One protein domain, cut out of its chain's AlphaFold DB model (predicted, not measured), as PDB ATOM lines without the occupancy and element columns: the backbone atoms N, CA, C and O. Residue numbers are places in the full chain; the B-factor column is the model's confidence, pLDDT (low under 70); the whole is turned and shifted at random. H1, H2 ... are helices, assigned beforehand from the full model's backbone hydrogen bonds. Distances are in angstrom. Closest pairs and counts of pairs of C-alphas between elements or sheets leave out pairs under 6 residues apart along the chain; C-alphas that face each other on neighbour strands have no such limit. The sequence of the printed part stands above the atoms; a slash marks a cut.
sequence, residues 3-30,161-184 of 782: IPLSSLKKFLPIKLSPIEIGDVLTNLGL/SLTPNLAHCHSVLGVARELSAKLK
ATOM      1  N   ILE A   3      -5.968 -25.118   9.940       96.50
ATOM      2  CA  ILE A   3      -4.994 -25.881  10.731       96.50
ATOM      3  C   ILE A   3      -5.193 -25.554  12.215       96.50
ATOM      4  O   ILE A   3      -4.798 -24.479  12.663       96.50
ATOM      5  N   PRO A   4      -5.772 -26.468  13.006       96.50
ATOM      6  CA  PRO A   4      -5.868 -26.315  14.449       96.50
ATOM      7  C   PRO A   4      -4.495 -26.387  15.123       96.50
ATOM      8  O   PRO A   4      -3.681 -27.278  14.848       96.50
ATOM      9  N   LEU A   5      -4.248 -25.472  16.059       95.81
ATOM     10  CA  LEU A   5      -3.016 -25.401  16.834       95.81
ATOM     11  C   LEU A   5      -2.831 -26.653  17.698       95.81
ATOM     12  O   LEU A   5      -1.698 -27.113  17.865       95.81
ATOM     13  N   SER A   6      -3.912 -27.234  18.232       93.44
ATOM     14  CA  SER A   6      -3.824 -28.486  18.994       93.44
ATOM     15  C   SER A   6      -3.288 -29.649  18.150       93.44
ATOM     16  O   SER A   6      -2.418 -30.386  18.620       93.44
ATOM     17  N   SER A   7      -3.717 -29.765  16.890       94.25
ATOM     18  CA  SER A   7      -3.216 -30.764  15.937       94.25
ATOM     19  C   SER A   7      -1.755 -30.508  15.580       94.25
ATOM     20  O   SER A   7      -0.939 -31.429  15.598       94.25
ATOM     21  N   LEU A   8      -1.385 -29.249  15.331       94.75
ATOM     22  CA  LEU A   8      -0.002 -28.869  15.035       94.75
ATOM     23  C   LEU A   8       0.953 -29.211  16.194       94.75
ATOM     24  O   LEU A   8       2.062 -29.706  15.971       94.75
ATOM     25  N   LYS A   9       0.494 -29.034  17.440       93.56
ATOM     26  CA  LYS A   9       1.250 -29.364  18.657       93.56
ATOM     27  C   LYS A   9       1.548 -30.858  18.829       93.56
ATOM     28  O   LYS A   9       2.495 -31.199  19.543       93.56
ATOM     29  N   LYS A  10       0.791 -31.748  18.173       91.12
ATOM     30  CA  LYS A  10       1.089 -33.193  18.154       91.12
ATOM     31  C   LYS A  10       2.428 -33.458  17.460       91.12
ATOM     32  O   LYS A  10       3.256 -34.200  17.986       91.12
ATOM     33  N   PHE A  11       2.671 -32.778  16.338       92.38
ATOM     34  CA  PHE A  11       3.876 -32.934  15.521       92.38
ATOM     35  C   PHE A  11       5.036 -32.042  15.971       92.38
ATOM     36  O   PHE A  11       6.199 -32.422  15.827       92.38
ATOM     37  N   LEU A  12       4.751 -30.863  16.530       91.94
ATOM     38  CA  LEU A  12       5.778 -29.913  16.950       91.94
ATOM     39  C   LEU A  12       5.512 -29.323  18.338       91.94
ATOM     40  O   LEU A  12       4.474 -28.701  18.548       91.94
ATOM     41  N   PRO A  13       6.470 -29.392  19.280       89.88
ATOM     42  CA  PRO A  13       6.356 -28.706  20.564       89.88
ATOM     43  C   PRO A  13       6.607 -27.192  20.419       89.88
ATOM     44  O   PRO A  13       7.655 -26.682  20.813       89.88
ATOM     45  N   ILE A  14       5.646 -26.472  19.838       88.06
ATOM     46  CA  ILE A  14       5.724 -25.024  19.608       88.06
ATOM     47  C   ILE A  14       5.338 -24.266  20.883       88.06
ATOM     48  O   ILE A  14       4.288 -24.524  21.475       88.06
ATOM     49  N   LYS A  15       6.196 -23.322  21.291       90.31
ATOM     50  CA  LYS A  15       5.983 -22.429  22.446       90.31
ATOM     51  C   LYS A  15       5.605 -20.992  22.063       90.31
ATOM     52  O   LYS A  15       5.308 -20.206  22.952       90.31
ATOM     53  N   LEU A  16       5.651 -20.670  20.772       93.69
ATOM     54  CA  LEU A  16       5.282 -19.363  20.235       93.69
ATOM     55  C   LEU A  16       3.783 -19.093  20.411       93.69
ATOM     56  O   LEU A  16       2.972 -20.027  20.455       93.69
ATOM     57  N   SER A  17       3.429 -17.815  20.493       96.38
ATOM     58  CA  SER A  17       2.042 -17.356  20.435       96.38
ATOM     59  C   SER A  17       1.429 -17.629  19.052       96.38
ATOM     60  O   SER A  17       2.162 -17.760  18.069       96.38
ATOM     61  N   PRO A  18       0.091 -17.703  18.929       96.06
ATOM     62  CA  PRO A  18      -0.550 -17.886  17.627       96.06
ATOM     63  C   PRO A  18      -0.150 -16.829  16.592       96.06
ATOM     64  O   PRO A  18       0.099 -17.179  15.447       96.06
ATOM     65  N   ILE A  19      -0.015 -15.566  17.004       96.88
ATOM     66  CA  ILE A  19       0.369 -14.465  16.107       96.88
ATOM     67  C   ILE A  19       1.768 -14.711  15.528       96.88
ATOM     68  O   ILE A  19       1.934 -14.725  14.315       96.88
ATOM     69  N   GLU A  20       2.749 -15.036  16.375       96.69
ATOM     70  CA  GLU A  20       4.114 -15.338  15.922       96.69
ATOM     71  C   GLU A  20       4.165 -16.561  14.991       96.69
ATOM     72  O   GLU A  20       4.958 -16.596  14.051       96.69
ATOM     73  N   ILE A  21       3.329 -17.579  15.229       96.69
ATOM     74  CA  ILE A  21       3.219 -18.731  14.321       96.69
ATOM     75  C   ILE A  21       2.674 -18.276  12.963       96.69
ATOM     76  O   ILE A  21       3.226 -18.671  11.937       96.69
ATOM     77  N   GLY A  22       1.633 -17.440  12.959       96.62
ATOM     78  CA  GLY A  22       1.040 -16.886  11.742       96.62
ATOM     79  C   GLY A  22       2.034 -16.068  10.917       96.62
ATOM     80  O   GLY A  22       2.144 -16.270   9.706       96.62
ATOM     81  N   ASP A  23       2.839 -15.235  11.578       95.19
ATOM     82  CA  ASP A  23       3.896 -14.454  10.930       95.19
ATOM     83  C   ASP A  23       4.963 -15.360  10.304       95.19
ATOM     84  O   ASP A  23       5.423 -15.126   9.182       95.19
ATOM     85  N   VAL A  24       5.378 -16.419  11.006       95.19
ATOM     86  CA  VAL A  24       6.370 -17.370  10.487       95.19
ATOM     87  C   VAL A  24       5.821 -18.131   9.281       95.19
ATOM     88  O   VAL A  24       6.546 -18.282   8.299       95.19
ATOM     89  N   LEU A  25       4.566 -18.587   9.333       95.62
ATOM     90  CA  LEU A  25       3.898 -19.259   8.215       95.62
ATOM     91  C   LEU A  25       3.825 -18.345   6.987       95.62
ATOM     92  O   LEU A  25       4.294 -18.726   5.913       95.62
ATOM     93  N   THR A  26       3.355 -17.111   7.164       94.88
ATOM     94  CA  THR A  26       3.218 -16.141   6.069       94.88
ATOM     95  C   THR A  26       4.573 -15.833   5.429       94.88
ATOM     96  O   THR A  26       4.719 -15.896   4.209       94.88
ATOM     97  N   ASN A  27       5.620 -15.633   6.238       92.19
ATOM     98  CA  ASN A  27       6.988 -15.428   5.745       92.19
ATOM     99  C   ASN A  27       7.590 -16.654   5.028       92.19
ATOM    100  O   ASN A  27       8.596 -16.520   4.331       92.19
ATOM    101  N   LEU A  28       7.013 -17.846   5.206       92.56
ATOM    102  CA  LEU A  28       7.385 -19.070   4.491       92.56
ATOM    103  C   LEU A  28       6.588 -19.286   3.199       92.56
ATOM    104  O   LEU A  28       6.797 -20.314   2.554       92.56
ATOM    105  N   GLY A  29       5.701 -18.359   2.826       92.19
ATOM    106  CA  GLY A  29       4.791 -18.497   1.686       92.19
ATOM    107  C   GLY A  29       3.496 -19.253   2.008       92.19
ATOM    108  O   GLY A  29       2.756 -19.602   1.093       92.19
ATOM    109  N   LEU A  30       3.221 -19.521   3.290       94.94
ATOM    110  CA  LEU A  30       1.958 -20.073   3.784       94.94
ATOM    111  C   LEU A  30       1.128 -18.925   4.368       94.94
ATOM    112  O   LEU A  30       1.081 -18.758   5.586       94.94
ATOM    113  N   SER A 161      -4.085 -19.716   3.103       93.94
ATOM    114  CA  SER A 161      -4.201 -19.667   1.647       93.94
ATOM    115  C   SER A 161      -3.018 -20.375   0.984       93.94
ATOM    116  O   SER A 161      -1.893 -19.889   0.936       93.94
ATOM    117  N   LEU A 162      -3.269 -21.588   0.484       91.88
ATOM    118  CA  LEU A 162      -2.233 -22.444  -0.098       91.88
ATOM    119  C   LEU A 162      -2.117 -22.268  -1.612       91.88
ATOM    120  O   LEU A 162      -3.046 -22.586  -2.369       91.88
ATOM    121  N   THR A 163      -0.923 -21.896  -2.066       90.94
ATOM    122  CA  THR A 163      -0.554 -21.937  -3.481       90.94
ATOM    123  C   THR A 163      -0.475 -23.389  -3.994       90.94
ATOM    124  O   THR A 163      -0.242 -24.326  -3.225       90.94
ATOM    125  N   PRO A 164      -0.687 -23.643  -5.303       87.50
ATOM    126  CA  PRO A 164      -0.706 -25.007  -5.839       87.50
ATOM    127  C   PRO A 164       0.603 -25.800  -5.683       87.50
ATOM    128  O   PRO A 164       0.540 -27.024  -5.605       87.50
ATOM    129  N   ASN A 165       1.762 -25.134  -5.640       88.94
ATOM    130  CA  ASN A 165       3.075 -25.776  -5.486       88.94
ATOM    131  C   ASN A 165       3.300 -26.345  -4.075       88.94
ATOM    132  O   ASN A 165       3.967 -27.365  -3.933       88.94
ATOM    133  N   LEU A 166       2.679 -25.772  -3.038       92.44
ATOM    134  CA  LEU A 166       2.793 -26.242  -1.651       92.44
ATOM    135  C   LEU A 166       1.786 -27.362  -1.337       92.44
ATOM    136  O   LEU A 166       1.123 -27.372  -0.298       92.44
ATOM    137  N   ALA A 167       1.670 -28.335  -2.245       91.88
ATOM    138  CA  ALA A 167       0.723 -29.445  -2.156       91.88
ATOM    139  C   ALA A 167       0.867 -30.250  -0.853       91.88
ATOM    140  O   ALA A 167      -0.133 -30.617  -0.237       91.88
ATOM    141  N   HIS A 168       2.100 -30.474  -0.385       93.38
ATOM    142  CA  HIS A 168       2.375 -31.190   0.867       93.38
ATOM    143  C   HIS A 168       1.779 -30.494   2.092       93.38
ATOM    144  O   HIS A 168       1.426 -31.172   3.057       93.38
ATOM    145  N   CYS A 169       1.608 -29.170   2.039       95.81
ATOM    146  CA  CYS A 169       1.006 -28.370   3.104       95.81
ATOM    147  C   CYS A 169      -0.522 -28.473   3.160       95.81
ATOM    148  O   CYS A 169      -1.116 -27.918   4.076       95.81
ATOM    149  N   HIS A 170      -1.163 -29.279   2.299       94.50
ATOM    150  CA  HIS A 170      -2.564 -29.698   2.476       94.50
ATOM    151  C   HIS A 170      -2.784 -30.685   3.646       94.50
ATOM    152  O   HIS A 170      -3.742 -31.470   3.662       94.50
ATOM    153  N   SER A 171      -1.887 -30.659   4.632       95.44
ATOM    154  CA  SER A 171      -1.908 -31.487   5.829       95.44
ATOM    155  C   SER A 171      -1.221 -30.795   7.001       95.44
ATOM    156  O   SER A 171      -0.296 -30.003   6.804       95.44
ATOM    157  N   VAL A 172      -1.617 -31.146   8.228       96.38
ATOM    158  CA  VAL A 172      -0.935 -30.668   9.444       96.38
ATOM    159  C   VAL A 172       0.537 -31.056   9.427       96.38
ATOM    160  O   VAL A 172       1.385 -30.234   9.758       96.38
ATOM    161  N   LEU A 173       0.859 -32.282   9.009       95.06
ATOM    162  CA  LEU A 173       2.230 -32.770   8.914       95.06
ATOM    163  C   LEU A 173       3.063 -31.950   7.923       95.06
ATOM    164  O   LEU A 173       4.222 -31.650   8.201       95.06
ATOM    165  N   GLY A 174       2.493 -31.563   6.782       95.44
ATOM    166  CA  GLY A 174       3.157 -30.691   5.814       95.44
ATOM    167  C   GLY A 174       3.492 -29.324   6.395       95.44
ATOM    168  O   GLY A 174       4.646 -28.908   6.354       95.44
ATOM    169  N   VAL A 175       2.509 -28.675   7.023       97.12
ATOM    170  CA  VAL A 175       2.703 -27.379   7.696       97.12
ATOM    171  C   VAL A 175       3.705 -27.500   8.851       97.12
ATOM    172  O   VAL A 175       4.579 -26.651   9.028       97.12
ATOM    173  N   ALA A 176       3.649 -28.599   9.605       96.38
ATOM    174  CA  ALA A 176       4.607 -28.891  10.661       96.38
ATOM    175  C   ALA A 176       6.032 -29.067  10.113       96.38
ATOM    176  O   ALA A 176       6.984 -28.604  10.733       96.38
ATOM    177  N   ARG A 177       6.223 -29.685   8.943       95.75
ATOM    178  CA  ARG A 177       7.550 -29.797   8.311       95.75
ATOM    179  C   ARG A 177       8.124 -28.427   7.951       95.75
ATOM    180  O   ARG A 177       9.298 -28.184   8.223       95.75
ATOM    181  N   GLU A 178       7.304 -27.521   7.428       95.88
ATOM    182  CA  GLU A 178       7.725 -26.152   7.095       95.88
ATOM    183  C   GLU A 178       8.132 -25.354   8.344       95.88
ATOM    184  O   GLU A 178       9.232 -24.795   8.417       95.88
ATOM    185  N   LEU A 179       7.297 -25.383   9.385       96.06
ATOM    186  CA  LEU A 179       7.607 -24.740  10.665       96.06
ATOM    187  C   LEU A 179       8.838 -25.350  11.340       96.06
ATOM    188  O   LEU A 179       9.673 -24.622  11.873       96.06
ATOM    189  N   SER A 180       8.986 -26.673  11.286       95.81
ATOM    190  CA  SER A 180      10.166 -27.390  11.778       95.81
ATOM    191  C   SER A 180      11.440 -26.869  11.116       95.81
ATOM    192  O   SER A 180      12.415 -26.558  11.809       95.81
ATOM    193  N   ALA A 181      11.411 -26.706   9.790       94.88
ATOM    194  CA  ALA A 181      12.550 -26.255   9.007       94.88
ATOM    195  C   ALA A 181      12.963 -24.809   9.330       94.88
ATOM    196  O   ALA A 181      14.162 -24.516   9.424       94.88
ATOM    197  N   LYS A 182      11.991 -23.912   9.540       94.38
ATOM    198  CA  LYS A 182      12.243 -22.497   9.856       94.38
ATOM    199  C   LYS A 182      12.615 -22.261  11.316       94.38
ATOM    200  O   LYS A 182      13.591 -21.564  11.586       94.38
ATOM    201  N   LEU A 183      11.877 -22.867  12.246       93.69
ATOM    202  CA  LEU A 183      12.078 -22.714  13.692       93.69
ATOM    203  C   LEU A 183      13.213 -23.589  14.236       93.69
ATOM    204  O   LEU A 183      13.612 -23.426  15.386       93.69
ATOM    205  N   LYS A 184      13.740 -24.515  13.423       93.81
ATOM    206  CA  LYS A 184      14.788 -25.477  13.806       93.81
ATOM    207  C   LYS A 184      14.359 -26.371  14.979       93.81
ATOM    208  O   LYS A 184      15.178 -26.770  15.805       93.81
TER     209      LYS A 184
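AT A GLANCE: This is residues 3 to 30 and 161 to 184 of the 782 residues of the protein "Phenylalanine--tRNA ligase beta subunit" of Chlamydiae bacterium (UniProt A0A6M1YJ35). Three short helices are set crosswise with their centres in a triangle: H3, the longest, has H1 packed on its first part and H2 on its later part, each at nearly a right angle to it. The link of residues 12 to 17 between H1 and H2 lies toward one end of the longest axis, and the loop of residues 161 to 166 toward the other. The printed part has 52 residues, with three named helices in the order H1, H2, H3 and no named strand; its class is all helix. It is compact, with a radius of gyration of the C-alphas of 10.2 A, and its outline is rounded, spanning 29 by 20 by 19 A.

IN THESE COORDINATES: Find C-alpha 172 at (-0.935, -30.668, 9.444); from there H3 runs through residues 172 to 183 and ends at C-alpha 183 at (12.078, -22.714, 13.692), 15.8 A away. Next look at residues 18 to 27, which form H2, 14.3 A from first to last C-alpha. Then go back to C-alpha 5 at (-3.016, -25.401, 16.834), where H1 begins; it holds residues 5 to 11 and is 10.3 A long from first to last C-alpha. Residues 167 to 169 are helix as well, in a run too short to bear a name.

HOW THE PARTS SIT: Start from H3, which touches both H1 and H2. With residues 172 to 176 alone it touches H1; the closest C-alphas are those of Leu 8 and Val 172, 5.9 A apart, and the lines of the two helices are about perpendicular, at 78 degrees. With residues 178 to 182 alone it touches H2; here the closest C-alphas are those of Leu 25 and Leu 179, 7.1 A apart, and the lines are about perpendicular, at 83 degrees. Between H1 and H2 you will find one pair of C-alphas within 8 A, those of Leu 5 and Pro 18 at 7.9 A: these helices are close but not clearly touching. They run the same way at a steep tilt of 67 degrees, only just short of about perpendicular. Along the backbone, every O i to N i+4 pair of H2 and H3 is within hydrogen-bond range; in H1 this holds for 1 of 3 such pairs, while 4 of 4 O i to N i+3 pairs are within range.

THE WHOLE: Look for the two C-alphas farthest apart at Lys 15 and Pro 164, 29.2 A from each other. The link from H1 to H2, with 6 residues, is short. The link from H2 to H3 is across the cut: residues 31 to 160 are not printed, and C-alphas 30 and 161 stand 6.5 A apart. The mean pLDDT of the printed part is 94.1, and no printed residue is under 70.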